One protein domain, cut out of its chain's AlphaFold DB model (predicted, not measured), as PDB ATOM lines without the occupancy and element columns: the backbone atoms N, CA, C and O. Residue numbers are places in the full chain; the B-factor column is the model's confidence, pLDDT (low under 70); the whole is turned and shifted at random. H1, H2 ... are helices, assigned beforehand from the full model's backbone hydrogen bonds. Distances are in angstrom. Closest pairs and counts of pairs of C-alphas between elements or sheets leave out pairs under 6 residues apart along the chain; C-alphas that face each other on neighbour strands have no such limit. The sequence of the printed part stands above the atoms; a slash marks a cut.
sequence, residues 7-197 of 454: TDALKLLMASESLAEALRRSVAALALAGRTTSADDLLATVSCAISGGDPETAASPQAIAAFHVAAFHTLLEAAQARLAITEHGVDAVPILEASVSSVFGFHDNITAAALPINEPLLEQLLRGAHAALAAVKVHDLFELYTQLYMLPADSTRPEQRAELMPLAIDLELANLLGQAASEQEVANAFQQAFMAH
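AT A GLANCE: This is residues 7 to 197 of the 454 residues of an uncharacterized protein of Gammaproteobacteria bacterium (UniProt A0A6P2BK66). H3 runs through the core, crossed on one side by the long H1 and on the other by H5, with H9 beside H5 and H6 folded back over H5 as a hairpin. H2 packs crosswise on H1 and H3, H4 packs on the first part of H1, and H8 packs on the last part of H1. The printed part has 191 residues, with nine named helices, H1 to H9 in order along the chain, and no named strand. The class is all helix; the whole is compact, with a radius of gyration of the C-alphas of 16.8 A and spans of 51 by 34 by 32 A.

IN THESE COORDINATES: H1 is residues 7 to 32, 37.1 A long, from C-alpha 7 at (29.800, -12.960, 23.807). H2 is residues 39 to 50, and H3 is residues 61 to 79, 26.7 A long. After residues 84 to 85, paired antiparallel with residues 90 to 91, comes H4, residues 93 to 104. H5 is residues 119 to 135, 24.2 A long, from C-alpha 119 at (19.385, -4.242, 12.688). H6 is residues 139 to 149, H7 residues 158 to 161 and H8 residues 173 to 178. H9, residues 183 to 196, is 20.0 A long and ends at C-alpha 196 at (9.566, 9.472, 12.614).

HOW THE PARTS SIT: H3 is the hub and touches five helices. It runs opposite ways to H1 at a steep tilt of 40 degrees, the closest C-alphas being those of Ala 22 and Ala 71, 4.7 A. It touches H5 at a steep tilt of 48 degrees, closest at Phe 72 and Gly 128, 4.8 A between C-alphas. H9 touches H5 at a shallow tilt of 29 degrees, opposite ways, with C-alphas 131 and 190 closest, 4.9 A. It also touches H3, closest at C-alphas 61 and 187, 5.2 A. H5 and H6 form a helical hairpin, closest at C-alphas 129 and 145, 5.6 A. H2 touches H3 about perpendicular, at 86 degrees, closest at C-alphas 46 and 64, 6.4 A. H4 touches H1, and H1 touches it with residues 9 to 14 alone, the closest C-alphas being those of Leu 10 and Val 100, 6.5 A. H8 touches H1, closest at C-alphas 29 and 174, 5.5 A. H7 touches no helix. Every O i to N i+4 pair is within hydrogen-bond range in H1 to H6 and H8; in H9 it is 9 of 10, and H7 is too short for such a pair.

THE WHOLE: The C-alphas of Gly 105 and Ala 181, the two farthest apart, are 52.9 A apart. The printed part has no cut. The links H3 to H4, H4 to H5 and H7 to H8 are long. The mean pLDDT of the printed part is 72.9, and residues 153 to 197 are among those under 70.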
ATOM      1  N   THR A   7      30.345 -13.931  24.766       81.25
ATOM      2  CA  THR A   7      29.800 -12.960  23.807       81.25
ATOM      3  C   THR A   7      28.591 -12.199  24.360       81.25
ATOM      4  O   THR A   7      28.499 -10.988  24.179       81.25
ATOM      5  N   ASP A   8      27.666 -12.872  25.047       83.31
ATOM      6  CA  ASP A   8      26.499 -12.219  25.659       83.31
ATOM      7  C   ASP A   8      26.907 -11.327  26.836       83.31
ATOM      8  O   ASP A   8      26.363 -10.235  27.006       83.31
ATOM      9  N   ALA A   9      27.907 -11.757  27.610       83.69
ATOM     10  CA  ALA A   9      28.484 -10.953  28.681       83.69
ATOM     11  C   ALA A   9      29.162  -9.685  28.139       83.69
ATOM     12  O   ALA A   9      28.925  -8.601  28.666       83.69
ATOM     13  N   LEU A  10      29.942  -9.802  27.057       83.56
ATOM     14  CA  LEU A  10      30.574  -8.648  26.416       83.56
ATOM     15  C   LEU A  10      29.536  -7.675  25.839       83.56
ATOM     16  O   LEU A  10      29.671  -6.472  26.038       83.56
ATOM     17  N   LYS A  11      28.467  -8.168  25.195       82.94
ATOM     18  CA  LYS A  11      27.361  -7.320  24.706       82.94
ATOM     19  C   LYS A  11      26.707  -6.520  25.833       82.94
ATOM     20  O   LYS A  11      26.479  -5.324  25.676       82.94
ATOM     21  N   LEU A  12      26.409  -7.171  26.959       85.69
ATOM     22  CA  LEU A  12      25.783  -6.515  28.110       85.69
ATOM     23  C   LEU A  12      26.706  -5.460  28.728       85.69
ATOM     24  O   LEU A  12      26.253  -4.366  29.054       85.69
ATOM     25  N   LEU A  13      27.992  -5.788  28.865       86.12
ATOM     26  CA  LEU A  13      28.993  -4.887  29.420       86.12
ATOM     27  C   LEU A  13      29.176  -3.653  28.523       86.12
ATOM     28  O   LEU A  13      29.072  -2.532  29.006       86.12
ATOM     29  N   MET A  14      29.323  -3.854  27.210       84.75
ATOM     30  CA  MET A  14      29.382  -2.768  26.225       84.75
ATOM     31  C   MET A  14      28.144  -1.868  26.294       84.75
ATOM     32  O   MET A  14      28.284  -0.649  26.303       84.75
ATOM     33  N   ALA A  15      26.938  -2.440  26.382       85.31
ATOM     34  CA  ALA A  15      25.703  -1.664  26.479       85.31
ATOM     35  C   ALA A  15      25.617  -0.845  27.782       85.31
ATOM     36  O   ALA A  15      25.230   0.322  27.750       85.31
ATOM     37  N   SER A  16      26.002  -1.437  28.918       88.25
ATOM     38  CA  SER A  16      26.000  -0.766  30.225       88.25
ATOM     39  C   SER A  16      26.987   0.399  30.268       88.25
ATOM     40  O   SER A  16      26.624   1.497  30.689       88.25
ATOM     41  N   GLU A  17      28.216   0.179  29.802       88.75
ATOM     42  CA  GLU A  17      29.251   1.215  29.780       88.75
ATOM     43  C   GLU A  17      28.929   2.312  28.761       88.75
ATOM     44  O   GLU A  17      29.109   3.493  29.052       88.75
ATOM     45  N   SER A  18      28.348   1.953  27.611       87.19
ATOM     46  CA  SER A  18      27.870   2.937  26.632       87.19
ATOM     47  C   SER A  18      26.769   3.831  27.215       87.19
ATOM     48  O   SER A  18      26.770   5.040  27.004       87.19
ATOM     49  N   LEU A  19      25.837   3.269  27.991       88.19
ATOM     50  CA  LEU A  19      24.798   4.059  28.659       88.19
ATOM     51  C   LEU A  19      25.383   4.979  29.741       88.19
ATOM     52  O   LEU A  19      25.001   6.147  29.827       88.19
ATOM     53  N   ALA A  20      26.300   4.462  30.562       87.94
ATOM     54  CA  ALA A  20      26.954   5.241  31.609       87.94
ATOM     55  C   ALA A  20      27.738   6.422  31.018       87.94
ATOM     56  O   ALA A  20      27.624   7.554  31.496       87.94
ATOM     57  N   GLU A  21      28.474   6.178  29.936       86.88
ATOM     58  CA  GLU A  21      29.246   7.204  29.247       86.88
ATOM     59  C   GLU A  21      28.343   8.224  28.535       86.88
ATOM     60  O   GLU A  21      28.592   9.427  28.637       86.88
ATOM     61  N   ALA A  22      27.242   7.786  27.915       86.06
ATOM     62  CA  ALA A  22      26.243   8.687  27.344       86.06
ATOM     63  C   ALA A  22      25.658   9.634  28.406       86.06
ATOM     64  O   ALA A  22      25.622  10.850  28.202       86.06
ATOM     65  N   LEU A  23      25.262   9.115  29.576       87.88
ATOM     66  CA  LEU A  23      24.777   9.933  30.697       87.88
ATOM     67  C   LEU A  23      25.842  10.933  31.166       87.88
ATOM     68  O   LEU A  23      25.543  12.116  31.340       87.88
ATOM     69  N   ARG A  24      27.094  10.488  31.323       86.56
ATOM     70  CA  ARG A  24      28.202  11.345  31.765       86.56
ATOM     71  C   ARG A  24      28.473  12.487  30.781       86.56
ATOM     72  O   ARG A  24      28.560  13.640  31.204       86.56
ATOM     73  N   ARG A  25      28.549  12.193  29.478       83.94
ATOM     74  CA  ARG A  25      28.736  13.199  28.413       83.94
ATOM     75  C   ARG A  25      27.577  14.191  28.352       83.94
ATOM     76  O   ARG A  25      27.804  15.387  28.196       83.94
ATOM     77  N   SER A  26      26.351  13.713  28.552       83.06
ATOM     78  CA  SER A  26      25.151  14.558  28.592       83.06
ATOM     79  C   SER A  26      25.193  15.561  29.740       83.06
ATOM     80  O   SER A  26      24.968  16.751  29.532       83.06
ATOM     81  N   VAL A  27      25.524  15.096  30.950       85.62
ATOM     82  CA  VAL A  27      25.670  15.956  32.134       85.62
ATOM     83  C   VAL A  27      26.770  16.996  31.911       85.62
ATOM     84  O   VAL A  27      26.562  18.173  32.200       85.62
ATOM     85  N   ALA A  28      27.914  16.587  31.355       81.94
ATOM     86  CA  ALA A  28      29.021  17.493  31.054       81.94
ATOM     87  C   ALA A  28      28.628  18.577  30.035       81.94
ATOM     88  O   ALA A  28      28.917  19.754  30.244       81.94
ATOM     89  N   ALA A  29      27.922  18.209  28.965       75.88
ATOM     90  CA  ALA A  29      27.469  19.169  27.964       75.88
ATOM     91  C   ALA A  29      26.409  20.139  28.494       75.88
ATOM     92  O   ALA A  29      26.481  21.335  28.218       75.88
ATOM     93  N   LEU A  30      25.464  19.655  29.304       77.12
ATOM     94  CA  LEU A  30      24.490  20.518  29.972       77.12
ATOM     95  C   LEU A  30      25.185  21.501  30.923       77.12
ATOM     96  O   LEU A  30      24.851  22.686  30.926       77.12
ATOM     97  N   ALA A  31      26.208  21.050  31.655       81.88
ATOM     98  CA  ALA A  31      27.000  21.915  32.525       81.88
ATOM     99  C   ALA A  31      27.741  23.013  31.742       81.88
ATOM    100  O   ALA A  31      27.735  24.167  32.171       81.88
ATOM    101  N   LEU A  32      28.318  22.687  30.576       74.88
ATOM    102  CA  LEU A  32      28.931  23.672  29.668       74.88
ATOM    103  C   LEU A  32      27.911  24.689  29.136       74.88
ATOM    104  O   LEU A  32      28.236  25.866  28.998       74.88
ATOM    105  N   ALA A  33      26.662  24.268  28.922       70.31
ATOM    106  CA  ALA A  33      25.546  25.145  28.572       70.31
ATOM    107  C   ALA A  33      24.977  25.941  29.773       70.31
ATOM    108  O   ALA A  33      23.939  26.591  29.656       70.31
ATOM    109  N   GLY A  34      25.623  25.895  30.947       77.69
ATOM    110  CA  GLY A  34      25.194  26.611  32.154       77.69
ATOM    111  C   GLY A  34      24.016  25.964  32.894       77.69
ATOM    112  O   GLY A  34      23.411  26.597  33.761       77.69
ATOM    113  N   ARG A  35      23.678  24.709  32.574       77.19
ATOM    114  CA  ARG A  35      22.594  23.936  33.191       77.19
ATOM    115  C   ARG A  35      23.189  22.879  34.119       77.19
ATOM    116  O   ARG A  35      23.844  21.939  33.682       77.19
ATOM    117  N   THR A  36      22.935  22.983  35.417       79.38
ATOM    118  CA  THR A  36      23.343  21.943  36.369       79.38
ATOM    119  C   THR A  36      22.254  20.877  36.471       79.38
ATOM    120  O   THR A  36      21.176  21.164  36.989       79.38
ATOM    121  N   THR A  37      22.534  19.658  36.010       84.50
ATOM    122  CA  THR A  37      21.696  18.469  36.240       84.50
ATOM    123  C   THR A  37      22.547  17.359  36.842       84.50
ATOM    124  O   THR A  37      23.727  17.242  36.509       84.50
ATOM    125  N   SER A  38      21.973  16.538  37.721       87.19
ATOM    126  CA  SER A  38      22.621  15.285  38.111       87.19
ATOM    127  C   SER A  38      22.358  14.196  37.061       87.19
ATOM    128  O   SER A  38      21.435  14.313  36.247       87.19
ATOM    129  N   ALA A  39      23.171  13.136  37.069       85.31
ATOM    130  CA  ALA A  39      22.931  11.961  36.232       85.31
ATOM    131  C   ALA A  39      21.620  11.248  36.613       85.31
ATOM    132  O   ALA A  39      20.923  10.760  35.728       85.31
ATOM    133  N   ASP A  40      21.257  11.246  37.899       84.88
ATOM    134  CA  ASP A  40      20.013  10.646  38.396       84.88
ATOM    135  C   ASP A  40      18.782  11.425  37.915       84.88
ATOM    136  O   ASP A  40      17.811  10.823  37.457       84.88
ATOM    137  N   ASP A  41      18.843  12.761  37.939       83.25
ATOM    138  CA  ASP A  41      17.773  13.621  37.417       83.25
ATOM    139  C   ASP A  41      17.619  13.448  35.900       83.25
ATOM    140  O   ASP A  41      16.500  13.369  35.382       83.25
ATOM    141  N   LEU A  42      18.739  13.336  35.179       83.56
ATOM    142  CA  LEU A  42      18.736  13.069  33.742       83.56
ATOM    143  C   LEU A  42      18.158  11.681  33.435       83.56
ATOM    144  O   LEU A  42      17.336  11.540  32.532       83.56
ATOM    145  N   LEU A  43      18.535  10.656  34.200       84.25
ATOM    146  CA  LEU A  43      18.017   9.303  34.032       84.25
ATOM    147  C   LEU A  43      16.518   9.232  34.341       84.25
ATOM    148  O   LEU A  43      15.773   8.601  33.594       84.25
ATOM    149  N   ALA A  44      16.054   9.909  35.393       81.38
ATOM    150  CA  ALA A  44      14.632  10.028  35.708       81.38
ATOM    151  C   ALA A  44      13.866  10.726  34.574       81.38
ATOM    152  O   ALA A  44      12.782  10.282  34.189       81.38
ATOM    153  N   THR A  45      14.468  11.764  33.990       76.94
ATOM    154  CA  THR A  45      13.934  12.498  32.839       76.94
ATOM    155  C   THR A  45      13.774  11.592  31.615       76.94
ATOM    156  O   THR A  45      12.685  11.493  31.047       76.94
ATOM    157  N   VAL A  46      14.834  10.872  31.237       76.38
ATOM    158  CA  VAL A  46      14.823   9.929  30.106       76.38
ATOM    159  C   VAL A  46      13.849   8.775  30.364       76.38
ATOM    160  O   VAL A  46      13.072   8.407  29.486       76.38
ATOM    161  N   SER A  47      13.828   8.232  31.584       80.00
ATOM    162  CA  SER A  47      12.906   7.162  31.973       80.00
ATOM    163  C   SER A  47      11.443   7.599  31.874       80.00
ATOM    164  O   SER A  47      10.601   6.811  31.443       80.00
ATOM    165  N   CYS A  48      11.132   8.840  32.256       75.88
ATOM    166  CA  CYS A  48       9.791   9.406  32.129       75.88
ATOM    167  C   CYS A  48       9.365   9.474  30.654       75.88
ATOM    168  O   CYS A  48       8.286   8.984  30.305       75.88
ATOM    169  N   ALA A  49      10.252   9.971  29.783       67.50
ATOM    170  CA  ALA A  49      10.015  10.058  28.344       67.50
ATOM    171  C   ALA A  49       9.770   8.678  27.705       67.50
ATOM    172  O   ALA A  49       8.825   8.510  26.938       67.50
ATOM    173  N   ILE A  50      10.559   7.664  28.078       68.94
ATOM    174  CA  ILE A  50      10.384   6.285  27.589       68.94
ATOM    175  C   ILE A  50       9.038   5.696  28.039       68.94
ATOM    176  O   ILE A  50       8.405   4.949  27.296       68.94
ATOM    177  N   SER A  51       8.577   6.033  29.247       73.06
ATOM    178  CA  SER A  51       7.314   5.520  29.794       73.06
ATOM    179  C   SER A  51       6.047   6.179  29.224       73.06
ATOM    180  O   SER A  51       4.944   5.796  29.610       73.06
ATOM    181  N   GLY A  52       6.185   7.148  28.308       60.09
ATOM    182  CA  GLY A  52       5.058   7.891  27.734       60.09
ATOM    183  C   GLY A  52       4.455   8.934  28.683       60.09
ATOM    184  O   GLY A  52       3.292   9.303  28.521       60.09
ATOM    185  N   GLY A  53       5.214   9.374  29.692       62.28
ATOM    186  CA  GLY A  53       4.819  10.473  30.575       62.28
ATOM    187  C   GLY A  53       4.779  11.816  29.840       62.28
ATOM    188  O   GLY A  53       5.443  11.986  28.820       62.28
ATOM    189  N   ASP A  54       3.996  12.767  30.357       55.97
ATOM    190  CA  ASP A  54       3.840  14.101  29.765       55.97
ATOM    191  C   ASP A  54       5.168  14.891  29.836       55.97
ATOM    192  O   ASP A  54       5.594  15.265  30.942       55.97
ATOM    193  N   PRO A  55       5.845  15.139  28.696       50.62
ATOM    194  CA  PRO A  55       7.167  15.759  28.668       50.62
ATOM    195  C   PRO A  55       7.165  17.192  29.216       50.62
ATOM    196  O   PRO A  55       8.200  17.643  29.707       50.62
ATOM    197  N   GLU A  56       6.016  17.881  29.219       51.41
ATOM    198  CA  GLU A  56       5.889  19.251  29.734       51.41
ATOM    199  C   GLU A  56       6.033  19.343  31.263       51.41
ATOM    200  O   GLU A  56       6.303  20.418  31.799       51.41
ATOM    201  N   THR A  57       5.883  18.226  31.986       53.91
ATOM    202  CA  THR A  57       5.829  18.234  33.461       53.91
ATOM    203  C   THR A  57       7.107  17.768  34.162       53.91
ATOM    204  O   THR A  57       7.217  17.960  35.374       53.91
ATOM    205  N   ALA A  58       8.090  17.199  33.449       52.31
ATOM    206  CA  ALA A  58       9.261  16.591  34.101       52.31
ATOM    207  C   ALA A  58      10.608  16.731  33.371       52.31
ATOM    208  O   ALA A  58      11.635  16.449  33.983       52.31
ATOM    209  N   ALA A  59      10.651  17.162  32.108       57.97
ATOM    210  CA  ALA A  59      11.877  17.131  31.317       57.97
ATOM    211  C   ALA A  59      12.227  18.504  30.745       57.97
ATOM    212  O   ALA A  59      11.393  19.133  30.102       57.97
ATOM    213  N   SER A  60      13.483  18.943  30.883       67.94
ATOM    214  CA  SER A  60      13.990  19.953  29.954       67.94
ATOM    215  C   SER A  60      14.137  19.278  28.588       67.94
ATOM    216  O   SER A  60      14.889  18.303  28.490       67.94
ATOM    217  N   PRO A  61      13.485  19.771  27.525       66.88
ATOM    218  CA  PRO A  61      13.642  19.205  26.188       66.88
ATOM    219  C   PRO A  61      15.118  19.194  25.721       66.88
ATOM    220  O   PRO A  61      15.539  18.333  24.951       66.88
ATOM    221  N   GLN A  62      15.945  20.075  26.298       67.06
ATOM    222  CA  GLN A  62      17.402  20.122  26.120       67.06
ATOM    223  C   GLN A  62      18.121  18.931  26.754       67.06
ATOM    224  O   GLN A  62      19.091  18.437  26.194       67.06
ATOM    225  N   ALA A  63      17.666  18.469  27.921       73.75
ATOM    226  CA  ALA A  63      18.260  17.326  28.608       73.75
ATOM    227  C   ALA A  63      18.038  16.033  27.812       73.75
ATOM    228  O   ALA A  63      18.953  15.226  27.668       73.75
ATOM    229  N   ILE A  64      16.847  15.888  27.222       73.00
ATOM    230  CA  ILE A  64      16.514  14.784  26.316       73.00
ATOM    231  C   ILE A  64      17.370  14.856  25.043       73.00
ATOM    232  O   ILE A  64      17.998  13.865  24.676       73.00
ATOM    233  N   ALA A  65      17.459  16.024  24.401       70.69
ATOM    234  CA  ALA A  65      18.290  16.215  23.210       70.69
ATOM    235  C   ALA A  65      19.781  15.929  23.479       70.69
ATOM    236  O   ALA A  65      20.403  15.158  22.750       70.69
ATOM    237  N   ALA A  66      20.339  16.481  24.563       73.94
ATOM    238  CA  ALA A  66      21.723  16.243  24.972       73.94
ATOM    239  C   ALA A  66      21.997  14.751  25.209       73.94
ATOM    240  O   ALA A  66      23.025  14.242  24.763       73.94
ATOM    241  N   PHE A  67      21.050  14.044  25.840       79.19
ATOM    242  CA  PHE A  67      21.132  12.597  26.018       79.19
ATOM    243  C   PHE A  67      21.125  11.830  24.702       79.19
ATOM    244  O   PHE A  67      21.969  10.958  24.516       79.19
ATOM    245  N   HIS A  68      20.233  12.157  23.769       75.62
ATOM    246  CA  HIS A  68      20.176  11.459  22.486       75.62
ATOM    247  C   HIS A  68      21.441  11.643  21.647       75.62
ATOM    248  O   HIS A  68      21.908  10.673  21.055       75.62
ATOM    249  N   VAL A  69      22.029  12.841  21.623       73.94
ATOM    250  CA  VAL A  69      23.290  13.059  20.899       73.94
ATOM    251  C   VAL A  69      24.453  12.345  21.577       73.94
ATOM    252  O   VAL A  69      25.254  11.705  20.900       73.94
ATOM    253  N   ALA A  70      24.550  12.424  22.906       79.38
ATOM    254  CA  ALA A  70      25.585  11.711  23.643       79.38
ATOM    255  C   ALA A  70      25.459  10.195  23.441       79.38
ATOM    256  O   ALA A  70      26.448   9.539  23.141       79.38
ATOM    257  N   ALA A  71      24.240   9.657  23.524       82.69
ATOM    258  CA  ALA A  71      23.956   8.253  23.263       82.69
ATOM    259  C   ALA A  71      24.315   7.860  21.828       82.69
ATOM    260  O   ALA A  71      24.959   6.837  21.635       82.69
ATOM    261  N   PHE A  72      23.964   8.677  20.831       81.50
ATOM    262  CA  PHE A  72      24.360   8.451  19.443       81.50
ATOM    263  C   PHE A  72      25.881   8.385  19.284       81.50
ATOM    264  O   PHE A  72      26.391   7.414  18.734       81.50
ATOM    265  N   HIS A  73      26.603   9.376  19.812       79.56
ATOM    266  CA  HIS A  73      28.062   9.420  19.740       79.56
ATOM    267  C   HIS A  73      28.676   8.188  20.416       79.56
ATOM    268  O   HIS A  73      29.528   7.515  19.842       79.56
ATOM    269  N   THR A  74      28.217   7.843  21.618       84.75
ATOM    270  CA  THR A  74      28.734   6.687  22.351       84.75
ATOM    271  C   THR A  74      28.400   5.360  21.661       84.75
ATOM    272  O   THR A  74      29.240   4.463  21.623       84.75
ATOM    273  N   LEU A  75      27.212   5.228  21.065       84.75
ATOM    274  CA  LEU A  75      26.847   4.059  20.264       84.75
ATOM    275  C   LEU A  75      27.692   3.955  18.991       84.75
ATOM    276  O   LEU A  75      28.054   2.846  18.604       84.75
ATOM    277  N   LEU A  76      28.025   5.084  18.359       82.25
ATOM    278  CA  LEU A  76      28.906   5.124  17.194       82.25
ATOM    279  C   LEU A  76      30.319   4.658  17.559       82.25
ATOM    280  O   LEU A  76      30.862   3.789  16.880       82.25
ATOM    281  N   GLU A  77      30.880   5.149  18.669       81.69
ATOM    282  CA  GLU A  77      32.161   4.658  19.193       81.69
ATOM    283  C   GLU A  77      32.096   3.150  19.476       81.69
ATOM    284  O   GLU A  77      32.938   2.383  18.998       81.69
ATOM    285  N   ALA A  78      31.051   2.689  20.172       81.81
ATOM    286  CA  ALA A  78      30.867   1.273  20.480       81.81
ATOM    287  C   ALA A  78      30.744   0.413  19.204       81.81
ATOM    288  O   ALA A  78      31.275  -0.703  19.139       81.81
ATOM    289  N   ALA A  79      30.099   0.931  18.154       79.81
ATOM    290  CA  ALA A  79      30.037   0.308  16.831       79.81
ATOM    291  C   ALA A  79      31.401   0.304  16.111       79.81
ATOM    292  O   ALA A  79      31.700  -0.618  15.351       79.81
ATOM    293  N   GLN A  80      32.284   1.251  16.414       79.69
ATOM    294  CA  GLN A  80      33.684   1.260  15.976       79.69
ATOM    295  C   GLN A  80      34.607   0.413  16.877       79.69
ATOM    296  O   GLN A  80      35.821   0.402  16.668       79.69
ATOM    297  N   ALA A  81      34.050  -0.309  17.862       79.75
ATOM    298  CA  ALA A  81      34.796  -1.056  18.877       79.75
ATOM    299  C   ALA A  81      35.791  -0.182  19.657       79.75
ATOM    300  O   ALA A  81      36.891  -0.616  19.998       79.75
ATOM    301  N   ARG A  82      35.377   1.053  19.940       81.62
ATOM    302  CA  ARG A  82      36.053   2.010  20.813       81.62
ATOM    303  C   ARG A  82      35.062   2.500  21.863       81.62
ATOM    304  O   ARG A  82      33.857   2.482  21.642       81.62
ATOM    305  N   LEU A  83      35.547   2.928  23.017       83.94
ATOM    306  CA  LEU A  83      34.723   3.648  23.983       83.94
ATOM    307  C   LEU A  83      35.624   4.598  24.760       83.94
ATOM    308  O   LEU A  83      36.259   4.205  25.740       83.94
ATOM    309  N   ALA A  84      35.729   5.837  24.292       80.75
ATOM    310  CA  ALA A  84      36.637   6.807  24.880       80.75
ATOM    311  C   ALA A  84      36.029   7.382  26.163       80.75
ATOM    312  O   ALA A  84      35.032   8.104  26.132       80.75
ATOM    313  N   ILE A  85      36.655   7.122  27.311       75.88
ATOM    314  CA  ILE A  85      36.273   7.785  28.558       75.88
ATOM    315  C   ILE A  85      36.899   9.180  28.538       75.88
ATOM    316  O   ILE A  85      38.113   9.368  28.677       75.88
ATOM    317  N   THR A  86      36.034  10.165  28.317       57.97
ATOM    318  CA  THR A  86      36.375  11.521  27.864       57.97
ATOM    319  C   THR A  86      37.224  12.341  28.854       57.97
ATOM    320  O   THR A  86      37.744  13.388  28.485       57.97
ATOM    321  N   GLU A  87      37.403  11.888  30.100       56.09
ATOM    322  CA  GLU A  87      38.205  12.596  31.114       56.09
ATOM    323  C   GLU A  87      39.716  12.298  31.004       56.09
ATOM    324  O   GLU A  87      40.539  13.095  31.457       56.09
ATOM    325  N   HIS A  88      40.106  11.196  30.344       57.09
ATOM    326  CA  HIS A  88      41.514  10.773  30.236       57.09
ATOM    327  C   HIS A  88      41.940  10.243  28.855       57.09
ATOM    328  O   HIS A  88      43.095   9.849  28.698       57.09
ATOM    329  N   GLY A  89      41.044  10.209  27.860       64.94
ATOM    330  CA  GLY A  89      41.352   9.660  26.530       64.94
ATOM    331  C   GLY A  89      41.653   8.156  26.550       64.94
ATOM    332  O   GLY A  89      42.325   7.640  25.659       64.94
ATOM    333  N   VAL A  90      41.197   7.461  27.594       79.06
ATOM    334  CA  VAL A  90      41.381   6.018  27.758       79.06
ATOM    335  C   VAL A  90      40.250   5.308  27.030       79.06
ATOM    336  O   VAL A  90      39.082   5.554  27.320       79.06
ATOM    337  N   ASP A  91      40.605   4.420  26.108       82.94
ATOM    338  CA  ASP A  91      39.659   3.487  25.503       82.94
ATOM    339  C   ASP A  91      39.307   2.394  26.522       82.94
ATOM    340  O   ASP A  91      40.188   1.687  27.021       82.94
ATOM    341  N   ALA A  92      38.027   2.279  26.867       85.19
ATOM    342  CA  ALA A  92      37.543   1.297  27.827       85.19
ATOM    343  C   ALA A  92      37.511  -0.120  27.241       85.19
ATOM    344  O   ALA A  92      37.610  -1.087  27.997       85.19
ATOM    345  N   VAL A  93      37.420  -0.271  25.913       86.50
ATOM    346  CA  VAL A  93      37.198  -1.570  25.256       86.50
ATOM    347  C   VAL A  93      38.240  -2.630  25.651       86.50
ATOM    348  O   VAL A  93      37.824  -3.708  26.085       86.50
ATOM    349  N   PRO A  94      39.562  -2.354  25.651       86.94
ATOM    350  CA  PRO A  94      40.561  -3.331  26.094       86.94
ATOM    351  C   PRO A  94      40.384  -3.789  27.551       86.94
ATOM    352  O   PRO A  94      40.664  -4.941  27.888       86.94
ATOM    353  N   ILE A  95      39.908  -2.901  28.433       87.25
ATOM    354  CA  ILE A  95      39.660  -3.210  29.852       87.25
ATOM    355  C   ILE A  95      38.438  -4.125  29.983       87.25
ATOM    356  O   ILE A  95      38.456  -5.085  30.762       87.25
ATOM    357  N   LEU A  96      37.387  -3.857  29.205       86.31
ATOM    358  CA  LEU A  96      36.170  -4.667  29.172       86.31
ATOM    359  C   LEU A  96      36.458  -6.077  28.637       86.31
ATOM    360  O   LEU A  96      36.072  -7.065  29.264       86.31
ATOM    361  N   GLU A  97      37.210  -6.189  27.541       86.75
ATOM    362  CA  GLU A  97      37.628  -7.472  26.959       86.75
ATOM    363  C   GLU A  97      38.489  -8.301  27.927       86.75
ATOM    364  O   GLU A  97      38.254  -9.502  28.112       86.75
ATOM    365  N   ALA A  98      39.449  -7.657  28.602       86.00
ATOM    366  CA  ALA A  98      40.274  -8.299  29.623       86.00
ATOM    367  C   ALA A  98      39.434  -8.790  30.814       86.00
ATOM    368  O   ALA A  98      39.654  -9.892  31.325       86.00
ATOM    369  N   SER A  99      38.433  -8.006  31.226       86.00
ATOM    370  CA  SER A  99      37.517  -8.367  32.311       86.00
ATOM    371  C   SER A  99      36.673  -9.591  31.949       86.00
ATOM    372  O   SER A  99      36.607 -10.538  32.735       86.00
ATOM    373  N   VAL A 100      36.105  -9.638  30.738       84.00
ATOM    374  CA  VAL A 100      35.337 -10.799  30.251       84.00
ATOM    375  C   VAL A 100      36.223 -12.045  30.164       84.00
ATOM    376  O   VAL A 100      35.842 -13.107  30.658       84.00
ATOM    377  N   SER A 101      37.439 -11.907  29.635       83.75
ATOM    378  CA  SER A 101      38.405 -13.009  29.543       83.75
ATOM    379  C   SER A 101      38.819 -13.543  30.919       83.75
ATOM    380  O   SER A 101      39.007 -14.746  31.092       83.75
ATOM    381  N   SER A 102      38.906 -12.679  31.935       84.19
ATOM    382  CA  SER A 102      39.232 -13.104  33.303       84.19
ATOM    383  C   SER A 102      38.129 -13.941  33.966       84.19
ATOM    384  O   SER A 102      38.431 -14.839  34.751       84.19
ATOM    385  N   VAL A 103      36.858 -13.674  33.639       84.19
ATOM    386  CA  VAL A 103      35.691 -14.332  34.252       84.19
ATOM    387  C   VAL A 103      35.326 -15.625  33.529       84.19
ATOM    388  O   VAL A 103      35.006 -16.621  34.177       84.19
ATOM    389  N   PHE A 104      35.370 -15.621  32.195       81.00
ATOM    390  CA  PHE A 104      34.941 -16.755  31.373       81.00
ATOM    391  C   PHE A 104      36.104 -17.663  30.928       81.00
ATOM    392  O   PHE A 104      35.864 -18.776  30.466       81.00
ATOM    393  N   GLY A 105      37.355 -17.246  31.153       72.81
ATOM    394  CA  GLY A 105      38.562 -17.936  30.694       72.81
ATOM    395  C   GLY A 105      39.048 -17.414  29.338       72.81
ATOM    396  O   GLY A 105      38.340 -16.677  28.654       72.81
ATOM    397  N   PHE A 106      40.276 -17.789  28.950       59.66
ATOM    398  CA  PHE A 106      40.845 -17.444  27.642       59.66
ATOM    399  C   PHE A 106      40.003 -18.072  26.527       59.66
ATOM    400  O   PHE A 106      40.148 -19.251  26.200       59.66
ATOM    401  N   HIS A 107      39.101 -17.278  25.964       61.56
ATOM    402  CA  HIS A 107      38.418 -17.582  24.722       61.56
ATOM    403  C   HIS A 107      39.123 -16.811  23.613       61.56
ATOM    404  O   HIS A 107      38.961 -15.597  23.496       61.56
ATOM    405  N   ASP A 108      39.918 -17.515  22.809       56.41
ATOM    406  CA  ASP A 108      40.492 -16.936  21.601       56.41
ATOM    407  C   ASP A 108      39.334 -16.425  20.721       56.41
ATOM    408  O   ASP A 108      38.438 -17.194  20.366       56.41
ATOM    409  N   ASN A 109      39.364 -15.132  20.373       63.00
ATOM    410  CA  ASN A 109      38.509 -14.447  19.385       63.00
ATOM    411  C   ASN A 109      37.228 -13.724  19.851       63.00
ATOM    412  O   ASN A 109      36.440 -13.341  18.985       63.00
ATOM    413  N   ILE A 110      36.989 -13.468  21.142       71.81
ATOM    414  CA  ILE A 110      35.871 -12.580  21.536       71.81
ATOM    415  C   ILE A 110      36.393 -11.155  21.712       71.81
ATOM    416  O   ILE A 110      36.872 -10.790  22.780       71.81
ATOM    417  N   THR A 111      36.287 -10.362  20.649       81.88
ATOM    418  CA  THR A 111      36.599  -8.928  20.661       81.88
ATOM    419  C   THR A 111      35.344  -8.110  20.384       81.88
ATOM    420  O   THR A 111      34.425  -8.574  19.701       81.88
ATOM    421  N   ALA A 112      35.293  -6.874  20.873       79.56
ATOM    422  CA  ALA A 112      34.219  -5.935  20.556       79.56
ATOM    423  C   ALA A 112      34.134  -5.686  19.039       79.56
ATOM    424  O   ALA A 112      33.039  -5.569  18.488       79.56
ATOM    425  N   ALA A 113      35.279  -5.712  18.346       78.12
ATOM    426  CA  ALA A 113      35.366  -5.612  16.890       78.12
ATOM    427  C   ALA A 113      34.714  -6.793  16.147       78.12
ATOM    428  O   ALA A 113      34.290  -6.635  15.005       78.12
ATOM    429  N   ALA A 114      34.616  -7.966  16.782       77.62
ATOM    430  CA  ALA A 114      33.984  -9.156  16.213       77.62
ATOM    431  C   ALA A 114      32.460  -9.207  16.430       77.62
ATOM    432  O   ALA A 114      31.796 -10.102  15.902       77.62
ATOM    433  N   LEU A 115      31.885  -8.278  17.200       78.50
ATOM    434  CA  LEU A 115      30.434  -8.193  17.348       78.50
ATOM    435  C   LEU A 115      29.807  -7.743  16.009       78.50
ATOM    436  O   LEU A 115      30.378  -6.906  15.314       78.50
ATOM    437  N   PRO A 116      28.633  -8.251  15.602       75.56
ATOM    438  CA  PRO A 116      27.916  -7.726  14.436       75.56
ATOM    439  C   PRO A 116      27.218  -6.398  14.773       75.56
ATOM    440  O   PRO A 116      26.813  -6.197  15.922       75.56
ATOM    441  N   ILE A 117      27.066  -5.495  13.796       79.50
ATOM    442  CA  ILE A 117      26.106  -4.384  13.905       79.50
ATOM    443  C   ILE A 117      24.772  -4.947  13.427       79.50
ATOM    444  O   ILE A 117      24.573  -5.109  12.231       79.50
ATOM    445  N   ASN A 118      23.908  -5.326  14.365       77.75
ATOM    446  CA  ASN A 118      22.595  -5.878  14.043       77.75
ATOM    447  C   ASN A 118      21.591  -4.770  13.688       77.75
ATOM    448  O   ASN A 118      21.809  -3.602  14.007       77.75
ATOM    449  N   GLU A 119      20.469  -5.155  13.082       80.94
ATOM    450  CA  GLU A 119      19.385  -4.242  12.688       80.94
ATOM    451  C   GLU A 119      18.948  -3.279  13.815       80.94
ATOM    452  O   GLU A 119      18.945  -2.074  13.567       80.94
ATOM    453  N   PRO A 120      18.727  -3.712  15.077       81.44
ATOM    454  CA  PRO A 120      18.377  -2.780  16.151       81.44
ATOM    455  C   PRO A 120      19.456  -1.735  16.465       81.44
ATOM    456  O   PRO A 120      19.126  -0.588  16.766       81.44
ATOM    457  N   LEU A 121      20.740  -2.111  16.429       80.75
ATOM    458  CA  LEU A 121      21.836  -1.165  16.646       80.75
ATOM    459  C   LEU A 121      21.949  -0.192  15.470       80.75
ATOM    460  O   LEU A 121      22.129   1.004  15.688       80.75
ATOM    461  N   LEU A 122      21.805  -0.687  14.238       81.62
ATOM    462  CA  LEU A 122      21.839   0.146  13.040       81.62
ATOM    463  C   LEU A 122      20.684   1.154  13.023       81.62
ATOM    464  O   LEU A 122      20.910   2.336  12.787       81.62
ATOM    465  N   GLU A 123      19.472   0.723  13.369       80.44
ATOM    466  CA  GLU A 123      18.320   1.614  13.532       80.44
ATOM    467  C   GLU A 123      18.564   2.701  14.584       80.44
ATOM    468  O   GLU A 123      18.181   3.854  14.387       80.44
ATOM    469  N   GLN A 124      19.183   2.356  15.718       81.88
ATOM    470  CA  GLN A 124      19.504   3.335  16.760       81.88
ATOM    471  C   GLN A 124      20.558   4.346  16.294       81.88
ATOM    472  O   GLN A 124      20.424   5.536  16.585       81.88
ATOM    473  N   LEU A 125      21.566   3.895  15.544       82.31
ATOM    474  CA  LEU A 125      22.568   4.771  14.935       82.31
ATOM    475  C   LEU A 125      21.931   5.707  13.902       82.31
ATOM    476  O   LEU A 125      22.174   6.910  13.951       82.31
ATOM    477  N   LEU A 126      21.068   5.190  13.026       82.19
ATOM    478  CA  LEU A 126      20.355   5.986  12.024       82.19
ATOM    479  C   LEU A 126      19.436   7.031  12.664       82.19
ATOM    480  O   LEU A 126      19.481   8.196  12.277       82.19
ATOM    481  N   ARG A 127      18.674   6.658  13.703       79.44
ATOM    482  CA  ARG A 127      17.869   7.598  14.508       79.44
ATOM    483  C   ARG A 127      18.724   8.716  15.098       79.44
ATOM    484  O   ARG A 127      18.343   9.881  15.034       79.44
ATOM    485  N   GLY A 128      19.862   8.356  15.689       77.50
ATOM    486  CA  GLY A 128      20.780   9.304  16.311       77.50
ATOM    487  C   GLY A 128      21.403  10.271  15.303       77.50
ATOM    488  O   GLY A 128      21.383  11.479  15.531       77.50
ATOM    489  N   ALA A 129      21.878   9.752  14.169       79.69
ATOM    490  CA  ALA A 129      22.449  10.539  13.078       79.69
ATOM    491  C   ALA A 129      21.410  11.486  12.460       79.69
ATOM    492  O   ALA A 129      21.685  12.669  12.271       79.69
ATOM    493  N   HIS A 130      20.195  10.988  12.212       76.62
ATOM    494  CA  HIS A 130      19.080  11.774  11.683       76.62
ATOM    495  C   HIS A 130      18.706  12.934  12.604       76.62
ATOM    496  O   HIS A 130      18.565  14.072  12.156       76.62
ATOM    497  N   ALA A 131      18.604  12.661  13.903       74.38
ATOM    498  CA  ALA A 131      18.272  13.670  14.894       74.38
ATOM    499  C   ALA A 131      19.397  14.708  15.064       74.38
ATOM    500  O   ALA A 131      19.125  15.906  15.142       74.38
ATOM    501  N   ALA A 132      20.658  14.263  15.053       74.25
ATOM    502  CA  ALA A 132      21.817  15.151  15.076       74.25
ATOM    503  C   ALA A 132      21.851  16.071  13.846       74.25
ATOM    504  O   ALA A 132      22.072  17.269  13.998       74.25
ATOM    505  N   LEU A 133      21.564  15.540  12.654       74.56
ATOM    506  CA  LEU A 133      21.518  16.311  11.413       74.56
ATOM    507  C   LEU A 133      20.356  17.317  11.380       74.56
ATOM    508  O   LEU A 133      20.519  18.439  10.902       74.56
ATOM    509  N   ALA A 134      19.190  16.937  11.912       71.25
ATOM    510  CA  ALA A 134      18.041  17.832  12.034       71.25
ATOM    511  C   ALA A 134      18.319  19.010  12.984       71.25
ATOM    512  O   ALA A 134      17.825  20.115  12.761       71.25
ATOM    513  N   ALA A 135      19.125  18.785  14.025       69.62
ATOM    514  CA  ALA A 135      19.541  19.830  14.950       69.62
ATOM    515  C   ALA A 135      20.685  20.685  14.392       69.62
ATOM    516  O   ALA A 135      20.689  21.902  14.576       69.62
ATOM    517  N   VAL A 136      21.659  20.053  13.729       69.75
ATOM    518  CA  VAL A 136      22.890  20.693  13.271       69.75
ATOM    519  C   VAL A 136      23.252  20.214  11.873       69.75
ATOM    520  O   VAL A 136      23.731  19.108  11.635       69.75
ATOM    521  N   LYS A 137      23.009  21.120  10.936       70.44
ATOM    522  CA  LYS A 137      23.151  20.955   9.494       70.44
ATOM    523  C   LYS A 137      24.630  21.025   9.071       70.44
ATOM    524  O   LYS A 137      25.095  22.048   8.569       70.44
ATOM    525  N   VAL A 138      25.385  19.953   9.333       72.44
ATOM    526  CA  VAL A 138      26.834  19.831   9.054       72.44
ATOM    527  C   VAL A 138      27.111  18.685   8.080       72.44
ATOM    528  O   VAL A 138      26.506  17.620   8.178       72.44
ATOM    529  N   HIS A 139      28.050  18.905   7.149       75.19
ATOM    530  CA  HIS A 139      28.381  17.973   6.063       75.19
ATOM    531  C   HIS A 139      28.777  16.583   6.572       75.19
ATOM    532  O   HIS A 139      28.225  15.588   6.115       75.19
ATOM    533  N   ASP A 140      29.628  16.519   7.595       75.25
ATOM    534  CA  ASP A 140      30.113  15.250   8.146       75.25
ATOM    535  C   ASP A 140      28.985  14.377   8.730       75.25
ATOM    536  O   ASP A 140      29.033  13.153   8.631       75.25
ATOM    537  N   LEU A 141      27.940  14.989   9.309       76.19
ATOM    538  CA  LEU A 141      26.771  14.258   9.822       76.19
ATOM    539  C   LEU A 141      25.899  13.696   8.698       76.19
ATOM    540  O   LEU A 141      25.323  12.619   8.848       76.19
ATOM    541  N   PHE A 142      25.807  14.414   7.579       78.62
ATOM    542  CA  PHE A 142      25.102  13.948   6.391       78.62
ATOM    543  C   PHE A 142      25.816  12.756   5.758       78.62
ATOM    544  O   PHE A 142      25.188  11.728   5.524       78.62
ATOM    545  N   GLU A 143      27.132  12.857   5.572       78.50
ATOM    546  CA  GLU A 143      27.960  11.751   5.079       78.50
ATOM    547  C   GLU A 143      27.865  10.528   5.997       78.50
ATOM    548  O   GLU A 143      27.668   9.409   5.524       78.50
ATOM    549  N   LEU A 144      27.907  10.731   7.320       80.00
ATOM    550  CA  LEU A 144      27.720   9.647   8.284       80.00
ATOM    551  C   LEU A 144      26.349   8.979   8.151       80.00
ATOM    552  O   LEU A 144      26.270   7.751   8.161       80.00
ATOM    553  N   TYR A 145      25.272   9.761   8.041       82.50
ATOM    554  CA  TYR A 145      23.929   9.211   7.864       82.50
ATOM    555  C   TYR A 145      23.845   8.354   6.596       82.50
ATOM    556  O   TYR A 145      23.372   7.219   6.650       82.50
ATOM    557  N   THR A 146      24.363   8.866   5.479       81.12
ATOM    558  CA  THR A 146      24.411   8.156   4.197       81.12
ATOM    559  C   THR A 146      25.201   6.854   4.309       81.12
ATOM    560  O   THR A 146      24.721   5.803   3.887       81.12
ATOM    561  N   GLN A 147      26.381   6.883   4.937       82.38
ATOM    562  CA  GLN A 147      27.191   5.683   5.155       82.38
ATOM    563  C   GLN A 147      26.459   4.646   6.006       82.38
ATOM    564  O   GLN A 147      26.406   3.480   5.622       82.38
ATOM    565  N   LEU A 148      25.859   5.063   7.128       82.56
ATOM    566  CA  LEU A 148      25.076   4.179   7.992       82.56
ATOM    567  C   LEU A 148      23.899   3.555   7.233       82.56
ATOM    568  O   LEU A 148      23.655   2.362   7.375       82.56
ATOM    569  N   TYR A 149      23.197   4.327   6.403       82.88
ATOM    570  CA  TYR A 149      22.033   3.833   5.662       82.88
ATOM    571  C   TYR A 149      22.407   2.773   4.619       82.88
ATOM    572  O   TYR A 149      21.636   1.851   4.359       82.88
ATOM    573  N   MET A 150      23.612   2.863   4.055       81.19
ATOM    574  CA  MET A 150      24.123   1.906   3.074       81.19
ATOM    575  C   MET A 150      24.687   0.618   3.704       81.19
ATOM    576  O   MET A 150      25.033  -0.317   2.975       81.19
ATOM    577  N   LEU A 151      24.780   0.527   5.039       79.44
ATOM    578  CA  LEU A 151      25.282  -0.672   5.710       79.44
ATOM    579  C   LEU A 151      24.251  -1.814   5.701       79.44
ATOM    580  O   LEU A 151      23.103  -1.630   6.106       79.44
ATOM    581  N   PRO A 152      24.655  -3.047   5.346       73.69
ATOM    582  CA  PRO A 152      23.770  -4.199   5.439       73.69
ATOM    583  C   PRO A 152      23.620  -4.664   6.900       73.69
ATOM    584  O   PRO A 152      24.581  -5.137   7.514       73.69
ATOM    585  N   ALA A 153      22.398  -4.597   7.435       63.69
ATOM    586  CA  ALA A 153      22.070  -4.912   8.832       63.69
ATOM    587  C   ALA A 153      22.439  -6.342   9.293       63.69
ATOM    588  O   ALA A 153      22.732  -6.560  10.466       63.69
ATOM    589  N   ASP A 154      22.471  -7.311   8.373       58.97
ATOM    590  CA  ASP A 154      22.672  -8.734   8.696       58.97
ATOM    591  C   ASP A 154      24.082  -9.263   8.379       58.97
ATOM    592  O   ASP A 154      24.351 -10.459   8.523       58.97
ATOM    593  N   SER A 155      25.009  -8.411   7.915       54.38
ATOM    594  CA  SER A 155      26.306  -8.891   7.405       54.38
ATOM    595  C   SER A 155      27.494  -7.948   7.571       54.38
ATOM    596  O   SER A 155      28.534  -8.195   6.957       54.38
ATOM    597  N   THR A 156      27.389  -6.923   8.423       58.34
ATOM    598  CA  THR A 156      28.510  -6.019   8.709       58.34
ATOM    599  C   THR A 156      29.695  -6.782   9.292       58.34
ATOM    600  O   THR A 156      29.734  -7.144  10.472       58.34
ATOM    601  N   ARG A 157      30.677  -7.068   8.433       59.00
ATOM    602  CA  ARG A 157      31.934  -7.711   8.830       59.00
ATOM    603  C   ARG A 157      32.765  -6.721   9.655       59.00
ATOM    604  O   ARG A 157      32.629  -5.513   9.458       59.00
ATOM    605  N   PRO A 158      33.693  -7.198  10.503       58.16
ATOM    606  CA  PRO A 158      34.654  -6.336  11.202       58.16
ATOM    607  C   PRO A 158      35.400  -5.362  10.270       58.16
ATOM    608  O   PRO A 158      35.763  -4.266  10.676       58.16
ATOM    609  N   GLU A 159      35.574  -5.743   9.003       59.97
ATOM    610  CA  GLU A 159      36.204  -4.937   7.950       59.97
ATOM    611  C   GLU A 159      35.383  -3.683   7.585       59.97
ATOM    612  O   GLU A 159      35.955  -2.611   7.433       59.97
ATOM    613  N   GLN A 160      34.047  -3.769   7.557       63.06
ATOM    614  CA  GLN A 160      33.158  -2.628   7.277       63.06
ATOM    615  C   GLN A 160      33.038  -1.669   8.477       63.06
ATOM    616  O   GLN A 160      32.717  -0.496   8.311       63.06
ATOM    617  N   ARG A 161      33.366  -2.122   9.699       63.28
ATOM    618  CA  ARG A 161      33.489  -1.235  10.875       63.28
ATOM    619  C   ARG A 161      34.681  -0.280  10.760       63.28
ATOM    620  O   ARG A 161      34.624   0.820  11.298       63.28
ATOM    621  N   ALA A 162      35.747  -0.682  10.066       59.62
ATOM    622  CA  ALA A 162      36.911   0.171   9.836       59.62
ATOM    623  C   ALA A 162      36.616   1.312   8.838       59.62
ATOM    624  O   ALA A 162      37.288   2.341   8.870       59.62
ATOM    625  N   GLU A 163      35.589   1.166   7.997       60.22
ATOM    626  CA  GLU A 163      35.124   2.213   7.076       60.22
ATOM    627  C   GLU A 163      34.288   3.285   7.791       60.22
ATOM    628  O   GLU A 163      34.355   4.449   7.412       60.22
ATOM    629  N   LEU A 164      33.610   2.938   8.897       63.41
ATOM    630  CA  LEU A 164      32.976   3.906   9.811       63.41
ATOM    631  C   LEU A 164      33.997   4.738  10.611       63.41
ATOM    632  O   LEU A 164      33.626   5.702  11.277       63.41
ATOM    633  N   MET A 165      35.277   4.347  10.594       51.91
ATOM    634  CA  MET A 165      36.342   4.800  11.496       51.91
ATOM    635  C   MET A 165      37.043   6.146  11.173       51.91
ATOM    636  O   MET A 165      37.764   6.612  12.059       51.91
ATOM    637  N   PRO A 166      36.896   6.813  10.002       51.00
ATOM    638  CA  PRO A 166      37.512   8.124   9.788       51.00
ATOM    639  C   PRO A 166      36.672   9.280  10.348       51.00
ATOM    640  O   PRO A 166      37.132  10.419  10.348       51.00
ATOM    641  N   LEU A 167      35.471   9.013  10.863       50.50
ATOM    642  CA  LEU A 167      34.586  10.021  11.434       50.50
ATOM    643  C   LEU A 167      35.007  10.369  12.865       50.50
ATOM    644  O   LEU A 167      34.328  10.053  13.841       50.50
ATOM    645  N   ALA A 168      36.143  11.058  12.980       48.88
ATOM    646  CA  ALA A 168      36.427  11.932  14.109       48.88
ATOM    647  C   ALA A 168      35.480  13.130  14.010       48.88
ATOM    648  O   ALA A 168      35.874  14.241  13.663       48.88
ATOM    649  N   ILE A 169      34.194  12.884  14.250       51.97
ATOM    650  CA  ILE A 169      33.283  13.978  14.482       51.97
ATOM    651  C   ILE A 169      33.664  14.520  15.862       51.97
ATOM    652  O   ILE A 169      33.155  14.051  16.882       51.97
ATOM    653  N   ASP A 170      34.556  15.515  15.895       48.97
ATOM    654  CA  ASP A 170      34.707  16.453  17.015       48.97
ATOM    655  C   ASP A 170      33.430  17.310  17.088       48.97
ATOM    656  O   ASP A 170      33.411  18.533  16.950       48.97
ATOM    657  N   LEU A 171      32.304  16.623  17.266       53.19
ATOM    658  CA  LEU A 171      31.027  17.194  17.603       53.19
ATOM    659  C   LEU A 171      31.175  17.573  19.068       53.19
ATOM    660  O   LEU A 171      30.818  16.818  19.973       53.19
ATOM    661  N   GLU A 172      31.780  18.731  19.315       56.50
ATOM    662  CA  GLU A 172      31.722  19.329  20.633       56.50
ATOM    663  C   GLU A 172      30.228  19.489  20.926       56.50
ATOM    664  O   GLU A 172      29.540  20.311  20.324       56.50
ATOM    665  N   LEU A 173      29.686  18.627  21.789       54.25
ATOM    666  CA  LEU A 173      28.258  18.579  22.106       54.25
ATOM    667  C   LEU A 173      27.752  19.963  22.562       54.25
ATOM    668  O   LEU A 173      26.606  20.329  22.324       54.25
ATOM    669  N   ALA A 174      28.655  20.767  23.131       51.16
ATOM    670  CA  ALA A 174      28.459  22.177  23.441       51.16
ATOM    671  C   ALA A 174      28.248  23.075  22.200       51.16
ATOM    672  O   ALA A 174      27.377  23.941  22.233       51.16
ATOM    673  N   ASN A 175      28.976  22.861  21.099       56.22
ATOM    674  CA  ASN A 175      28.789  23.595  19.841       56.22
ATOM    675  C   ASN A 175      27.466  23.226  19.168       56.22
ATOM    676  O   ASN A 175      26.790  24.107  18.644       56.22
ATOM    677  N   LEU A 176      27.053  21.958  19.241       54.88
ATOM    678  CA  LEU A 176      25.758  21.536  18.702       54.88
ATOM    679  C   LEU A 176      24.581  22.199  19.420       54.88
ATOM    680  O   LEU A 176      23.643  22.675  18.787       54.88
ATOM    681  N   LEU A 177      24.644  22.232  20.753       54.91
ATOM    682  CA  LEU A 177      23.623  22.864  21.584       54.91
ATOM    683  C   LEU A 177      23.666  24.398  21.472       54.91
ATOM    684  O   LEU A 177      22.634  25.043  21.626       54.91
ATOM    685  N   GLY A 178      24.836  24.981  21.186       54.31
ATOM    686  CA  GLY A 178      25.031  26.426  21.040       54.31
ATOM    687  C   GLY A 178      24.683  27.010  19.663       54.31
ATOM    688  O   GLY A 178      24.417  28.205  19.578       54.31
ATOM    689  N   GLN A 179      24.682  26.205  18.592       53.88
ATOM    690  CA  GLN A 179      24.415  26.656  17.210       53.88
ATOM    691  C   GLN A 179      22.940  26.593  16.788       53.88
ATOM    692  O   GLN A 179      22.592  27.017  15.686       53.88
ATOM    693  N   ALA A 180      22.062  26.071  17.636       53.41
ATOM    694  CA  ALA A 180      20.658  25.929  17.302       53.41
ATOM    695  C   ALA A 180      19.881  27.256  17.291       53.41
ATOM    696  O   ALA A 180      20.057  28.102  18.166       53.41
ATOM    697  N   ALA A 181      18.959  27.403  16.330       47.12
ATOM    698  CA  ALA A 181      18.161  28.615  16.125       47.12
ATOM    699  C   ALA A 181      17.218  28.956  17.304       47.12
ATOM    700  O   ALA A 181      17.022  30.135  17.608       47.12
ATOM    701  N   SER A 182      16.702  27.949  18.025       60.50
ATOM    702  CA  SER A 182      16.039  28.103  19.327       60.50
ATOM    703  C   SER A 182      15.999  26.789  20.122       60.50
ATOM    704  O   SER A 182      15.989  25.693  19.561       60.50
ATOM    705  N   GLU A 183      15.930  26.891  21.454       55.41
ATOM    706  CA  GLU A 183      15.918  25.734  22.369       55.41
ATOM    707  C   GLU A 183      14.741  24.762  22.115       55.41
ATOM    708  O   GLU A 183      14.878  23.557  22.325       55.41
ATOM    709  N   GLN A 184      13.593  25.270  21.649       61.94
ATOM    710  CA  GLN A 184      12.400  24.464  21.363       61.94
ATOM    711  C   GLN A 184      12.491  23.749  20.007       61.94
ATOM    712  O   GLN A 184      12.001  22.630  19.872       61.94
ATOM    713  N   GLU A 185      13.121  24.366  19.006       60.50
ATOM    714  CA  GLU A 185      13.284  23.772  17.672       60.50
ATOM    715  C   GLU A 185      14.192  22.546  17.711       60.50
ATOM    716  O   GLU A 185      13.858  21.535  17.100       60.50
ATOM    717  N   VAL A 186      15.274  22.588  18.495       58.78
ATOM    718  CA  VAL A 186      16.159  21.430  18.709       58.78
ATOM    719  C   VAL A 186      15.375  20.268  19.275       58.78
ATOM    720  O   VAL A 186      15.399  19.167  18.736       58.78
ATOM    721  N   ALA A 187      14.652  20.507  20.362       61.75
ATOM    722  CA  ALA A 187      13.935  19.440  21.023       61.75
ATOM    723  C   ALA A 187      12.804  18.867  20.170       61.75
ATOM    724  O   ALA A 187      12.641  17.649  20.118       61.75
ATOM    725  N   ASN A 188      12.076  19.725  19.453       64.94
ATOM    726  CA  ASN A 188      11.073  19.285  18.495       64.94
ATOM    727  C   ASN A 188      11.716  18.462  17.370       64.94
ATOM    728  O   ASN A 188      11.171  17.423  17.013       64.94
ATOM    729  N   ALA A 189      12.882  18.869  16.856       62.06
ATOM    730  CA  ALA A 189      13.609  18.136  15.823       62.06
ATOM    731  C   ALA A 189      14.079  16.760  16.319       62.06
ATOM    732  O   ALA A 189      13.866  15.764  15.631       62.06
ATOM    733  N   PHE A 190      14.630  16.670  17.537       65.81
ATOM    734  CA  PHE A 190      15.020  15.395  18.152       65.81
ATOM    735  C   PHE A 190      13.821  14.478  18.388       65.81
ATOM    736  O   PHE A 190      13.864  13.296  18.046       65.81
ATOM    737  N   GLN A 191      12.737  15.012  18.951       65.56
ATOM    738  CA  GLN A 191      11.537  14.238  19.246       65.56
ATOM    739  C   GLN A 191      10.848  13.764  17.959       65.56
ATOM    740  O   GLN A 191      10.426  12.611  17.881       65.56
ATOM    741  N   GLN A 192      10.784  14.611  16.929       63.97
ATOM    742  CA  GLN A 192      10.262  14.241  15.616       63.97
ATOM    743  C   GLN A 192      11.150  13.204  14.930       63.97
ATOM    744  O   GLN A 192      10.620  12.197  14.483       63.97
ATOM    745  N   ALA A 193      12.473  13.381  14.896       62.53
ATOM    746  CA  ALA A 193      13.401  12.421  14.292       62.53
ATOM    747  C   ALA A 193      13.315  11.036  14.957       62.53
ATOM    748  O   ALA A 193      13.207  10.011  14.278       62.53
ATOM    749  N   PHE A 194      13.269  10.999  16.292       63.34
ATOM    750  CA  PHE A 194      13.201   9.750  17.048       63.34
ATOM    751  C   PHE A 194      11.875   9.002  16.842       63.34
ATOM    752  O   PHE A 194      11.872   7.771  16.775       63.34
ATOM    753  N   MET A 195      10.764   9.736  16.709       63.22
ATOM    754  CA  MET A 195       9.429   9.175  16.460       63.22
ATOM    755  C   MET A 195       9.181   8.845  14.979       63.22
ATOM    756  O   MET A 195       8.433   7.918  14.681       63.22
ATOM    757  N   ALA A 196       9.788   9.595  14.055       58.91
ATOM    758  CA  ALA A 196       9.566   9.472  12.614       58.91
ATOM    759  C   ALA A 196      10.385   8.348  11.982       58.91
ATOM    760  O   ALA A 196       9.918   7.724  11.027       58.91
ATOM    761  N   HIS A 197      11.588   8.067  12.495       60.00
ATOM    762  CA  HIS A 197      12.386   6.973  11.962       60.00
ATOM    763  C   HIS A 197      11.691   5.656  12.298       60.00
ATOM    764  O   HIS A 197      11.626   5.195  13.432       60.00
TER     765      HIS A 197